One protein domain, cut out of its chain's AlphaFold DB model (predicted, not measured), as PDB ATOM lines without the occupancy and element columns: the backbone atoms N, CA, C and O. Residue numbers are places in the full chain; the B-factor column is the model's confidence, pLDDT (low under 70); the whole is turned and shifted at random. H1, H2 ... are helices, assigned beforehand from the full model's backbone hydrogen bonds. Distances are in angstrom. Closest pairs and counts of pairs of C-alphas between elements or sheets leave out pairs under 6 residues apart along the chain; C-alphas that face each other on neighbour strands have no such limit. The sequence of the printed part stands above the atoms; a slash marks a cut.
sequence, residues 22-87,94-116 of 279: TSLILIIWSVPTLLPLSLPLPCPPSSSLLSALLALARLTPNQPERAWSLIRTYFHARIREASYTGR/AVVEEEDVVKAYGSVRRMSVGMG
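This is residues 22 to 87 and 94 to 116 of the 279 residues of an uncharacterized protein of Stagonospora sp. SRC1lsM3a (UniProt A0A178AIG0). Two helices, H2 and H4, lie side by side and run the same way, and the longest helix, H3, crosses H4 steeply, its middle near the beginning of H4. The short helix H1 crosses H2 and is apart from H4, and a long loop, residues 30 to 46, joins H1 to H2. The 89 printed residues hold four named helices, in the order H1, H2, H3, H4, and no named strand, an all-helix domain. The whole is compact, with a radius of gyration of the C-alphas of 13.5 A and spans of 41 by 31 by 24 A.

H3, residues 64 to 84, and H4, residues 98 to 116, touch at a steep tilt of 53 degrees, opposite ways. Their closest C-alphas are those of Tyr 74 and Asp 100, 5.2 A apart, and H4 touches H3 with residues 100 to 108 alone. H2, residues 47 to 59, is the hub, touching three other helices. H2 and H4 touch at a shallow tilt of 16 degrees, the same way, and their closest C-alphas, those of Leu 49 and Glu 98, are 4.8 A apart. H2 and H3 only just touch, with 3 pairs of C-alphas within 8 A, the closest being those of Leu 56 and Ala 67 at 6.8 A; they stand at a steep tilt of 50 degrees, opposite ways. H1, residues 22 to 29, touches residues 53 to 57 of H2 alone, at a steep tilt of 63 degrees, the same way, and the C-alphas of Ile 25 and Leu 54, the closest, are 6.5 A apart. H1 and H3 are close but not clearly touching, with the closest C-alphas, those of Ile 28 and Pro 64, 6.6 A apart. H1 and H4 are apart. The helix packing is mostly crossed, with one of the four touching pairs at a shallow tilt. In H1, H2 and H3 every O i to N i+4 pair is within hydrogen-bond range; in H4 14 of 15 are.

H3 runs 30.5 A from C-alpha 64 at (27.744, -48.471, 30.746) to C-alpha 84 at (23.060, -18.439, 32.961). H4 is 27.7 A long and ends at C-alpha 116, at (45.286, -45.178, 20.361). H2 measures 18.7 A. H1 measures 10.3 A and begins at C-alpha 22, at (15.780, -52.315, 22.354).

The two C-alphas farthest apart, those of Pro 42 and Gly 116, are 42.6 A from each other. The link from H1 to H2 is long, with 17 residues, and the link from H2 to H3 is tight, with 4. The link from H3 to H4 runs across the cut: residues 88 to 93 are not printed, and C-alphas 87 and 94 are 12.5 A apart. The mean pLDDT of the printed part is 79.1, and it is under 70 at residues 22 to 43, residue 87 and residues 114 to 116 of this model.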
ATOM      1  N   THR A  22      16.628 -52.718  21.235       65.88
ATOM      2  CA  THR A  22      15.780 -52.315  22.354       65.88
ATOM      3  C   THR A  22      16.035 -53.160  23.602       65.88
ATOM      4  O   THR A  22      16.128 -52.616  24.700       65.88
ATOM      5  N   SER A  23      16.232 -54.471  23.447       69.06
ATOM      6  CA  SER A  23      16.561 -55.386  24.546       69.06
ATOM      7  C   SER A  23      17.951 -55.108  25.115       69.06
ATOM      8  O   SER A  23      18.123 -55.121  26.327       69.06
ATOM      9  N   LEU A  24      18.930 -54.771  24.271       65.31
ATOM     10  CA  LEU A  24      20.278 -54.382  24.706       65.31
ATOM     11  C   LEU A  24      20.271 -53.072  25.505       65.31
ATOM     12  O   LEU A  24      20.900 -52.993  26.560       65.31
ATOM     13  N   ILE A  25      19.525 -52.061  25.045       67.50
ATOM     14  CA  ILE A  25      19.337 -50.810  25.796       67.50
ATOM     15  C   ILE A  25      18.626 -51.095  27.116       67.50
ATOM     16  O   ILE A  25      19.074 -50.635  28.162       67.50
ATOM     17  N   LEU A  26      17.547 -51.876  27.100       68.06
ATOM     18  CA  LEU A  26      16.831 -52.212  28.323       68.06
ATOM     19  C   LEU A  26      17.724 -52.995  29.286       68.06
ATOM     20  O   LEU A  26      17.746 -52.662  30.454       68.06
ATOM     21  N   ILE A  27      18.533 -53.954  28.845       66.88
ATOM     22  CA  ILE A  27      19.427 -54.711  29.737       66.88
ATOM     23  C   ILE A  27      20.527 -53.814  30.312       66.88
ATOM     24  O   ILE A  27      20.744 -53.812  31.520       66.88
ATOM     25  N   ILE A  28      21.186 -53.013  29.473       64.25
ATOM     26  CA  ILE A  28      22.303 -52.166  29.906       64.25
ATOM     27  C   ILE A  28      21.823 -51.014  30.814       64.25
ATOM     28  O   ILE A  28      22.532 -50.613  31.734       64.25
ATOM     29  N   TRP A  29      20.613 -50.495  30.587       63.84
ATOM     30  CA  TRP A  29      20.096 -49.293  31.255       63.84
ATOM     31  C   TRP A  29      18.961 -49.589  32.247       63.84
ATOM     32  O   TRP A  29      18.493 -48.675  32.920       63.84
ATOM     33  N   SER A  30      18.547 -50.854  32.391       60.28
ATOM     34  CA  SER A  30      17.607 -51.307  33.435       60.28
ATOM     35  C   SER A  30      18.237 -51.388  34.813       60.28
ATOM     36  O   SER A  30      17.508 -51.635  35.772       60.28
ATOM     37  N   VAL A  31      19.552 -51.170  34.945       59.16
ATOM     38  CA  VAL A  31      20.191 -51.087  36.256       59.16
ATOM     39  C   VAL A  31      19.545 -49.915  37.014       59.16
ATOM     40  O   VAL A  31      19.797 -48.752  36.677       59.16
ATOM     41  N   PRO A  32      18.713 -50.177  38.045       52.34
ATOM     42  CA  PRO A  32      17.861 -49.155  38.665       52.34
ATOM     43  C   PRO A  32      18.658 -48.058  39.379       52.34
ATOM     44  O   PRO A  32      18.101 -47.056  39.812       52.34
ATOM     45  N   THR A  33      19.967 -48.257  39.539       53.34
ATOM     46  CA  THR A  33      20.889 -47.328  40.190       53.34
ATOM     47  C   THR A  33      21.372 -46.211  39.267       53.34
ATOM     48  O   THR A  33      21.864 -45.193  39.761       53.34
ATOM     49  N   LEU A  34      21.241 -46.364  37.944       51.59
ATOM     50  CA  LEU A  34      21.739 -45.378  36.984       51.59
ATOM     51  C   LEU A  34      20.654 -44.374  36.595       51.59
ATOM     52  O   LEU A  34      20.902 -43.167  36.654       51.59
ATOM     53  N   LEU A  35      19.434 -44.826  36.309       53.19
ATOM     54  CA  LEU A  35      18.330 -43.922  35.994       53.19
ATOM     55  C   LEU A  35      17.901 -43.139  37.251       53.19
ATOM     56  O   LEU A  35      17.484 -43.748  38.235       53.19
ATOM     57  N   PRO A  36      17.983 -41.795  37.273       51.19
ATOM     58  CA  PRO A  36      17.403 -41.018  38.353       51.19
ATOM     59  C   PRO A  36      15.910 -41.340  38.416       51.19
ATOM     60  O   PRO A  36      15.213 -41.239  37.408       51.19
ATOM     61  N   LEU A  37      15.427 -41.677  39.617       53.59
ATOM     62  CA  LEU A  37      14.021 -41.964  39.955       53.59
ATOM     63  C   LEU A  37      13.016 -40.866  39.534       53.59
ATOM     64  O   LEU A  37      11.821 -40.989  39.775       53.59
ATOM     65  N   SER A  38      13.488 -39.774  38.942       45.50
ATOM     66  CA  SER A  38      12.737 -38.575  38.607       45.50
ATOM     67  C   SER A  38      12.591 -38.337  37.103       45.50
ATOM     68  O   SER A  38      12.336 -37.201  36.714       45.50
ATOM     69  N   LEU A  39      12.736 -39.356  36.249       51.97
ATOM     70  CA  LEU A  39      12.099 -39.295  34.933       51.97
ATOM     71  C   LEU A  39      10.599 -39.536  35.149       51.97
ATOM     72  O   LEU A  39      10.225 -40.657  35.493       51.97
ATOM     73  N   PRO A  40       9.727 -38.520  35.010       50.31
ATOM     74  CA  PRO A  40       8.297 -38.762  35.021       50.31
ATOM     75  C   PRO A  40       7.981 -39.653  33.816       50.31
ATOM     76  O   PRO A  40       7.975 -39.187  32.680       50.31
ATOM     77  N   LEU A  41       7.765 -40.948  34.048       51.84
ATOM     78  CA  LEU A  41       7.232 -41.853  33.035       51.84
ATOM     79  C   LEU A  41       5.732 -41.562  32.895       51.84
ATOM     80  O   LEU A  41       4.937 -41.992  33.733       51.84
ATOM     81  N   PRO A  42       5.346 -40.791  31.864       47.06
ATOM     82  CA  PRO A  42       4.267 -41.270  31.007       47.06
ATOM     83  C   PRO A  42       4.519 -41.093  29.498       47.06
ATOM     84  O   PRO A  42       3.639 -41.439  28.716       47.06
ATOM     85  N   CYS A  43       5.690 -40.614  29.056       55.66
ATOM     86  CA  CYS A  43       5.999 -40.490  27.625       55.66
ATOM     87  C   CYS A  43       7.121 -41.443  27.190       55.66
ATOM     88  O   CYS A  43       8.179 -41.452  27.826       55.66
ATOM     89  N   PRO A  44       6.933 -42.218  26.105       73.44
ATOM     90  CA  PRO A  44       8.029 -42.969  25.512       73.44
ATOM     91  C   PRO A  44       9.125 -41.995  25.043       73.44
ATOM     92  O   PRO A  44       8.805 -40.895  24.576       73.44
ATOM     93  N   PRO A  45      10.412 -42.362  25.171       77.69
ATOM     94  CA  PRO A  45      11.504 -41.548  24.648       77.69
ATOM     95  C   PRO A  45      11.341 -41.346  23.136       77.69
ATOM     96  O   PRO A  45      10.816 -42.216  22.436       77.69
ATOM     97  N   SER A  46      11.802 -40.201  22.624       85.75
ATOM     98  CA  SER A  46      11.813 -39.968  21.180       85.75
ATOM     99  C   SER A  46      12.666 -41.032  20.474       85.75
ATOM    100  O   SER A  46      13.661 -41.522  21.015       85.75
ATOM    101  N   SER A  47      12.293 -41.391  19.242       87.19
ATOM    102  CA  SER A  47      13.053 -42.351  18.427       87.19
ATOM    103  C   SER A  47      14.495 -41.893  18.184       87.19
ATOM    104  O   SER A  47      15.411 -42.716  18.150       87.19
ATOM    105  N   SER A  48      14.711 -40.580  18.075       87.75
ATOM    106  CA  SER A  48      16.032 -39.974  17.921       87.75
ATOM    107  C   SER A  48      16.900 -40.150  19.171       87.75
ATOM    108  O   SER A  48      18.046 -40.591  19.072       87.75
ATOM    109  N   LEU A  49      16.328 -39.942  20.362       87.75
ATOM    110  CA  LEU A  49      17.006 -40.170  21.636       87.75
ATOM    111  C   LEU A  49      17.380 -41.646  21.814       87.75
ATOM    112  O   LEU A  49      18.504 -41.949  22.210       87.75
ATOM    113  N   LEU A  50      16.473 -42.568  21.478       87.81
ATOM    114  CA  LEU A  50      16.755 -44.008  21.508       87.81
ATOM    115  C   LEU A  50      17.903 -44.388  20.566       87.81
ATOM    116  O   LEU A  50      18.793 -45.138  20.964       87.81
ATOM    117  N   SER A  51      17.916 -43.845  19.347       89.25
ATOM    118  CA  SER A  51      19.000 -44.066  18.383       89.25
ATOM    119  C   SER A  51      20.347 -43.549  18.905       89.25
ATOM    120  O   SER A  51      21.358 -44.255  18.840       89.25
ATOM    121  N   ALA A  52      20.367 -42.356  19.508       89.38
ATOM    122  CA  ALA A  52      21.572 -41.786  20.108       89.38
ATOM    123  C   ALA A  52      22.080 -42.624  21.298       89.38
ATOM    124  O   ALA A  52      23.281 -42.888  21.410       89.38
ATOM    125  N   LEU A  53      21.173 -43.096  22.159       88.50
ATOM    126  CA  LEU A  53      21.502 -43.981  23.280       88.50
ATOM    127  C   LEU A  53      22.044 -45.330  22.793       88.50
ATOM    128  O   LEU A  53      23.028 -45.822  23.346       88.50
ATOM    129  N   LEU A  54      21.467 -45.891  21.725       88.69
ATOM    130  CA  LEU A  54      21.974 -47.104  21.085       88.69
ATOM    131  C   LEU A  54      23.404 -46.908  20.574       88.69
ATOM    132  O   LEU A  54      24.273 -47.751  20.798       88.69
ATOM    133  N   ALA A  55      23.655 -45.795  19.883       90.88
ATOM    134  CA  ALA A  55      24.970 -45.474  19.342       90.88
ATOM    135  C   ALA A  55      26.014 -45.322  20.457       90.88
ATOM    136  O   ALA A  55      27.135 -45.817  20.322       90.88
ATOM    137  N   LEU A  56      25.641 -44.692  21.575       91.56
ATOM    138  CA  LEU A  56      26.503 -44.578  22.747       91.56
ATOM    139  C   LEU A  56      26.772 -45.945  23.390       91.56
ATOM    140  O   LEU A  56      27.929 -46.268  23.646       91.56
ATOM    141  N   ALA A  57      25.739 -46.769  23.580       89.06
ATOM    142  CA  ALA A  57      25.875 -48.110  24.150       89.06
ATOM    143  C   ALA A  57      26.807 -49.002  23.311       89.06
ATOM    144  O   ALA A  57      27.643 -49.715  23.865       89.06
ATOM    145  N   ARG A  58      26.733 -48.901  21.977       88.94
ATOM    146  CA  ARG A  58      27.640 -49.604  21.053       88.94
ATOM    147  C   ARG A  58      29.102 -49.173  21.195       88.94
ATOM    148  O   ARG A  58      29.986 -49.991  20.963       88.94
ATOM    149  N   LEU A  59      29.373 -47.921  21.574       89.50
ATOM    150  CA  LEU A  59      30.740 -47.447  21.826       89.50
ATOM    151  C   LEU A  59      31.276 -47.842  23.207       89.50
ATOM    152  O   LEU A  59      32.491 -47.872  23.400       89.50
ATOM    153  N   THR A  60      30.401 -48.134  24.169       89.62
ATOM    154  CA  THR A  60      30.783 -48.460  25.550       89.62
ATOM    155  C   THR A  60      30.216 -49.807  26.013       89.62
ATOM    156  O   THR A  60      29.591 -49.857  27.077       89.62
ATOM    157  N   PRO A  61      30.435 -50.916  25.277       86.25
ATOM    158  CA  PRO A  61      29.793 -52.198  25.580       86.25
ATOM    159  C   PRO A  61      30.161 -52.735  26.971       86.25
ATOM    160  O   PRO A  61      29.342 -53.360  27.630       86.25
ATOM    161  N   ASN A  62      31.372 -52.429  27.446       85.06
ATOM    162  CA  ASN A  62      31.894 -52.901  28.731       85.06
ATOM    163  C   ASN A  62      31.925 -51.807  29.813       85.06
ATOM    164  O   ASN A  62      32.539 -52.004  30.859       85.06
ATOM    165  N   GLN A  63      31.375 -50.617  29.538       87.50
ATOM    166  CA  GLN A  63      31.470 -49.454  30.434       87.50
ATOM    167  C   GLN A  63      30.173 -48.618  30.459       87.50
ATOM    168  O   GLN A  63      30.218 -47.410  30.186       87.50
ATOM    169  N   PRO A  64      29.006 -49.208  30.770       84.31
ATOM    170  CA  PRO A  64      27.744 -48.471  30.746       84.31
ATOM    171  C   PRO A  64      27.653 -47.364  31.804       84.31
ATOM    172  O   PRO A  64      27.090 -46.300  31.550       84.31
ATOM    173  N   GLU A  65      28.322 -47.528  32.939       83.88
ATOM    174  CA  GLU A  65      28.450 -46.538  34.010       83.88
ATOM    175  C   GLU A  65      29.211 -45.306  33.517       83.88
ATOM    176  O   GLU A  65      28.885 -44.176  33.887       83.88
ATOM    177  N   ARG A  66      30.206 -45.503  32.640       86.31
ATOM    178  CA  ARG A  66      30.952 -44.402  32.021       86.31
ATOM    179  C   ARG A  66      30.074 -43.637  31.041       86.31
ATOM    180  O   ARG A  66      30.057 -42.408  31.097       86.31
ATOM    181  N   ALA A  67      29.342 -44.337  30.172       88.19
ATOM    182  CA  ALA A  67      28.380 -43.704  29.269       88.19
ATOM    183  C   ALA A  67      27.332 -42.904  30.048       88.19
ATOM    184  O   ALA A  67      27.084 -41.738  29.737       88.19
ATOM    185  N   TRP A  68      26.800 -43.488  31.120       85.44
ATOM    186  CA  TRP A  68      25.849 -42.821  31.996       85.44
ATOM    187  C   TRP A  68      26.436 -41.579  32.680       85.44
ATOM    188  O   TRP A  68      25.819 -40.513  32.690       85.44
ATOM    189  N   SER A  69      27.657 -41.683  33.210       89.19
ATOM    190  CA  SER A  69      28.370 -40.564  33.833       89.19
ATOM    191  C   SER A  69      28.591 -39.405  32.852       89.19
ATOM    192  O   SER A  69      28.412 -38.237  33.215       89.19
ATOM    193  N   LEU A  70      28.894 -39.707  31.585       91.25
ATOM    194  CA  LEU A  70      29.030 -38.693  30.535       91.25
ATOM    195  C   LEU A  70      27.701 -38.014  30.220       91.25
ATOM    196  O   LEU A  70      27.654 -36.784  30.210       91.25
ATOM    197  N   ILE A  71      26.621 -38.778  30.031       91.81
ATOM    198  CA  ILE A  71      25.284 -38.196  29.832       91.81
ATOM    199  C   ILE A  71      24.928 -37.286  31.001       91.81
ATOM    200  O   ILE A  71      24.547 -36.139  30.785       91.81
ATOM    201  N   ARG A  72      25.110 -37.752  32.244       88.38
ATOM    202  CA  ARG A  72      24.834 -36.958  33.449       88.38
ATOM    203  C   ARG A  72      25.668 -35.673  33.479       88.38
ATOM    204  O   ARG A  72      25.158 -34.621  33.861       88.38
ATOM    205  N   THR A  73      26.925 -35.741  33.051       92.50
ATOM    206  CA  THR A  73      27.811 -34.574  32.969       92.50
ATOM    207  C   THR A  73      27.279 -33.535  31.985       92.50
ATOM    208  O   THR A  73      27.158 -32.365  32.354       92.50
ATOM    209  N   TYR A  74      26.918 -33.948  30.768       91.94
ATOM    210  CA  TYR A  74      26.398 -33.037  29.743       91.94
ATOM    211  C   TYR A  74      25.001 -32.509  30.076       91.94
ATOM    212  O   TYR A  74      24.765 -31.312  29.944       91.94
ATOM    213  N   PHE A  75      24.135 -33.347  30.639       89.88
ATOM    214  CA  PHE A  75      22.840 -32.938  31.172       89.88
ATOM    215  C   PHE A  75      22.979 -31.837  32.238       89.88
ATOM    216  O   PHE A  75      22.353 -30.781  32.149       89.88
ATOM    217  N   HIS A  76      23.863 -32.020  33.228       88.06
ATOM    218  CA  HIS A  76      24.121 -30.980  34.231       88.06
ATOM    219  C   HIS A  76      24.831 -29.748  33.663       88.06
ATOM    220  O   HIS A  76      24.694 -28.662  34.230       88.06
ATOM    221  N   ALA A  77      25.624 -29.891  32.600       88.12
ATOM    222  CA  ALA A  77      26.200 -28.749  31.896       88.12
ATOM    223  C   ALA A  77      25.092 -27.919  31.233       88.12
ATOM    224  O   ALA A  77      25.030 -26.716  31.472       88.12
ATOM    225  N   ARG A  78      24.148 -28.563  30.536       88.75
ATOM    226  CA  ARG A  78      22.997 -27.898  29.916       88.75
ATOM    227  C   ARG A  78      22.101 -27.201  30.938       88.75
ATOM    228  O   ARG A  78      21.740 -26.048  30.732       88.75
ATOM    229  N   ILE A  79      21.801 -27.841  32.074       86.12
ATOM    230  CA  ILE A  79      21.049 -27.190  33.167       86.12
ATOM    231  C   ILE A  79      21.767 -25.917  33.639       86.12
ATOM    232  O   ILE A  79      21.137 -24.877  33.829       86.12
ATOM    233  N   ARG A  80      23.091 -25.987  33.821       87.62
ATOM    234  CA  ARG A  80      23.893 -24.823  34.219       87.62
ATOM    235  C   ARG A  80      23.862 -23.734  33.143       87.62
ATOM    236  O   ARG A  80      23.579 -22.588  33.474       87.62
ATOM    237  N   GLU A  81      24.064 -24.068  31.873       85.38
ATOM    238  CA  GLU A  81      23.980 -23.123  30.743       85.38
ATOM    239  C   GLU A  81      22.603 -22.443  30.649       85.38
ATOM    240  O   GLU A  81      22.507 -21.223  30.479       85.38
ATOM    241  N   ALA A  82      21.525 -23.206  30.840       82.81
ATOM    242  CA  ALA A  82      20.159 -22.691  30.845       82.81
ATOM    243  C   ALA A  82      19.916 -21.694  31.998       82.81
ATOM    244  O   ALA A  82      19.222 -20.690  31.819       82.81
ATOM    245  N   SER A  83      20.553 -21.918  33.155       84.00
ATOM    246  CA  SER A  83      20.489 -20.991  34.291       84.00
ATOM    247  C   SER A  83      21.191 -19.655  34.013       84.00
ATOM    248  O   SER A  83      20.671 -18.605  34.388       84.00
ATOM    249  N   TYR A  84      22.322 -19.664  33.297       83.25
ATOM    250  CA  TYR A  84      23.060 -18.439  32.961       83.25
ATOM    251  C   TYR A  84      22.384 -17.613  31.871       83.25
ATOM    252  O   TYR A  84      22.448 -16.387  31.889       83.25
ATOM    253  N   THR A  85      21.723 -18.275  30.924       83.75
ATOM    254  CA  THR A  85      21.034 -17.604  29.813       83.75
ATOM    255  C   THR A  85      19.689 -16.993  30.218       83.75
ATOM    256  O   THR A  85      19.038 -16.362  29.390       83.75
ATOM    257  N   GLY A  86      19.250 -17.172  31.473       77.31
ATOM    258  CA  GLY A  86      17.979 -16.639  31.980       77.31
ATOM    259  C   GLY A  86      16.743 -17.218  31.285       77.31
ATOM    260  O   GLY A  86      15.632 -16.731  31.483       77.31
ATOM    261  N   ARG A  87      16.922 -18.261  30.463       68.12
ATOM    262  CA  ARG A  87      15.862 -18.867  29.647       68.12
ATOM    263  C   ARG A  87      14.933 -19.763  30.469       68.12
ATOM    264  O   ARG A  87      13.831 -20.072  30.031       68.12
ATOM    265  N   ALA A  94      14.068 -30.664  34.089       74.06
ATOM    266  CA  ALA A  94      14.962 -30.920  32.976       74.06
ATOM    267  C   ALA A  94      14.958 -32.428  32.700       74.06
ATOM    268  O   ALA A  94      15.260 -33.232  33.583       74.06
ATOM    269  N   VAL A  95      14.587 -32.805  31.481       84.25
ATOM    270  CA  VAL A  95      14.640 -34.185  30.987       84.25
ATOM    271  C   VAL A  95      15.877 -34.311  30.110       84.25
ATOM    272  O   VAL A  95      16.236 -33.347  29.441       84.25
ATOM    273  N   VAL A  96      16.548 -35.463  30.134       86.00
ATOM    274  CA  VAL A  96      17.688 -35.735  29.245       86.00
ATOM    275  C   VAL A  96      17.231 -35.608  27.794       86.00
ATOM    276  O   VAL A  96      16.262 -36.252  27.392       86.00
ATOM    277  N   GLU A  97      17.930 -34.783  27.023       89.81
ATOM    278  CA  GLU A  97      17.636 -34.550  25.610       89.81
ATOM    279  C   GLU A  97      18.675 -35.225  24.714       89.81
ATOM    280  O   GLU A  97      19.766 -35.597  25.149       89.81
ATOM    281  N   GLU A  98      18.332 -35.375  23.435       93.00
ATOM    282  CA  GLU A  98      19.209 -35.963  22.420       93.00
ATOM    283  C   GLU A  98      20.568 -35.253  22.348       93.00
ATOM    284  O   GLU A  98      21.605 -35.908  22.259       93.00
ATOM    285  N   GLU A  99      20.583 -33.924  22.480       92.12
ATOM    286  CA  GLU A  99      21.807 -33.118  22.463       92.12
ATOM    287  C   GLU A  99      22.807 -33.528  23.554       92.12
ATOM    288  O   GLU A  99      24.019 -33.550  23.314       92.12
ATOM    289  N   ASP A 100      22.313 -33.899  24.742       91.81
ATOM    290  CA  ASP A 100      23.151 -34.350  25.855       91.81
ATOM    291  C   ASP A 100      23.854 -35.668  25.491       91.81
ATOM    292  O   ASP A 100      25.052 -35.849  25.740       91.81
ATOM    293  N   VAL A 101      23.116 -36.578  24.846       92.88
ATOM    294  CA  VAL A 101      23.607 -37.895  24.422       92.88
ATOM    295  C   VAL A 101      24.575 -37.774  23.246       92.88
ATOM    296  O   VAL A 101      25.613 -38.434  23.244       92.88
ATOM    297  N   VAL A 102      24.306 -36.889  22.283       94.81
ATOM    298  CA  VAL A 102      25.202 -36.626  21.143       94.81
ATOM    299  C   VAL A 102      26.537 -36.039  21.613       94.81
ATOM    300  O   VAL A 102      27.601 -36.471  21.155       94.81
ATOM    301  N   LYS A 103      26.523 -35.112  22.581       94.56
ATOM    302  CA  LYS A 103      27.757 -34.585  23.192       94.56
ATOM    303  C   LYS A 103      28.529 -35.679  23.941       94.56
ATOM    304  O   LYS A 103      29.750 -35.779  23.778       94.56
ATOM    305  N   ALA A 104      27.830 -36.530  24.698       93.31
ATOM    306  CA  ALA A 104      28.428 -37.685  25.371       93.31
ATOM    307  C   ALA A 104      29.075 -38.655  24.369       93.31
ATOM    308  O   ALA A 104      30.239 -39.027  24.536       93.31
ATOM    309  N   TYR A 105      28.368 -38.987  23.290       94.12
ATOM    310  CA  TYR A 105      28.854 -39.822  22.192       94.12
ATOM    311  C   TYR A 105      30.122 -39.247  21.551       94.12
ATOM    312  O   TYR A 105      31.130 -39.948  21.424       94.12
ATOM    313  N   GLY A 106      30.123 -37.952  21.218       92.44
ATOM    314  CA  GLY A 106      31.301 -37.272  20.674       92.44
ATOM    315  C   GLY A 106      32.501 -37.303  21.626       92.44
ATOM    316  O   GLY A 106      33.640 -37.452  21.181       92.44
ATOM    317  N   SER A 107      32.258 -37.217  22.937       92.38
ATOM    318  CA  SER A 107      33.299 -37.342  23.962       92.38
ATOM    319  C   SER A 107      33.902 -38.748  24.002       92.38
ATOM    320  O   SER A 107      35.125 -38.885  23.940       92.38
ATOM    321  N   VAL A 108      33.068 -39.797  24.017       92.31
ATOM    322  CA  VAL A 108      33.544 -41.192  23.960       92.31
ATOM    323  C   VAL A 108      34.376 -41.430  22.705       92.31
ATOM    324  O   VAL A 108      35.463 -41.995  22.803       92.31
ATOM    325  N   ARG A 109      33.910 -40.949  21.548       91.31
ATOM    326  CA  ARG A 109      34.617 -41.113  20.273       91.31
ATOM    327  C   ARG A 109      35.989 -40.431  20.265       91.31
ATOM    328  O   ARG A 109      36.938 -40.989  19.732       91.31
ATOM    329  N   ARG A 110      36.124 -39.243  20.861       88.62
ATOM    330  CA  ARG A 110      37.437 -38.584  20.992       88.62
ATOM    331  C   ARG A 110      38.352 -39.329  21.959       88.62
ATOM    332  O   ARG A 110      39.529 -39.508  21.669       88.62
ATOM    333  N   MET A 111      37.812 -39.810  23.078       83.00
ATOM    334  CA  MET A 111      38.591 -40.564  24.064       83.00
ATOM    335  C   MET A 111      39.053 -41.929  23.539       83.00
ATOM    336  O   MET A 111      40.153 -42.360  23.876       83.00
ATOM    337  N   SER A 112      38.255 -42.605  22.706       82.56
ATOM    338  CA  SER A 112      38.663 -43.873  22.093       82.56
ATOM    339  C   SER A 112      39.784 -43.688  21.070       82.56
ATOM    340  O   SER A 112      40.656 -44.547  20.971       82.56
ATOM    341  N   VAL A 113      39.811 -42.554  20.362       79.12
ATOM    342  CA  VAL A 113      40.924 -42.184  19.472       79.12
ATOM    343  C   VAL A 113      42.175 -41.817  20.278       79.12
ATOM    344  O   VAL A 113      43.262 -42.293  19.955       79.12
ATOM    345  N   GLY A 114      42.029 -41.044  21.360       66.62
ATOM    346  CA  GLY A 114      43.145 -40.645  22.228       66.62
ATOM    347  C   GLY A 114      43.887 -41.825  22.868       66.62
ATOM    348  O   GLY A 114      45.116 -41.826  22.907       66.62
ATOM    349  N   MET A 115      43.169 -42.886  23.262       60.81
ATOM    350  CA  MET A 115      43.796 -44.125  23.758       60.81
ATOM    351  C   MET A 115      44.700 -44.803  22.717       60.81
ATOM    352  O   MET A 115      45.665 -45.467  23.089       60.81
ATOM    353  N   GLY A 116      44.430 -44.634  21.419       57.72
ATOM    354  CA  GLY A 116      45.286 -45.178  20.361       57.72
ATOM    355  C   GLY A 116      46.649 -44.483  20.272       57.72
ATOM    356  O   GLY A 116      47.646 -45.127  19.947       57.72
TER     357      GLY A 116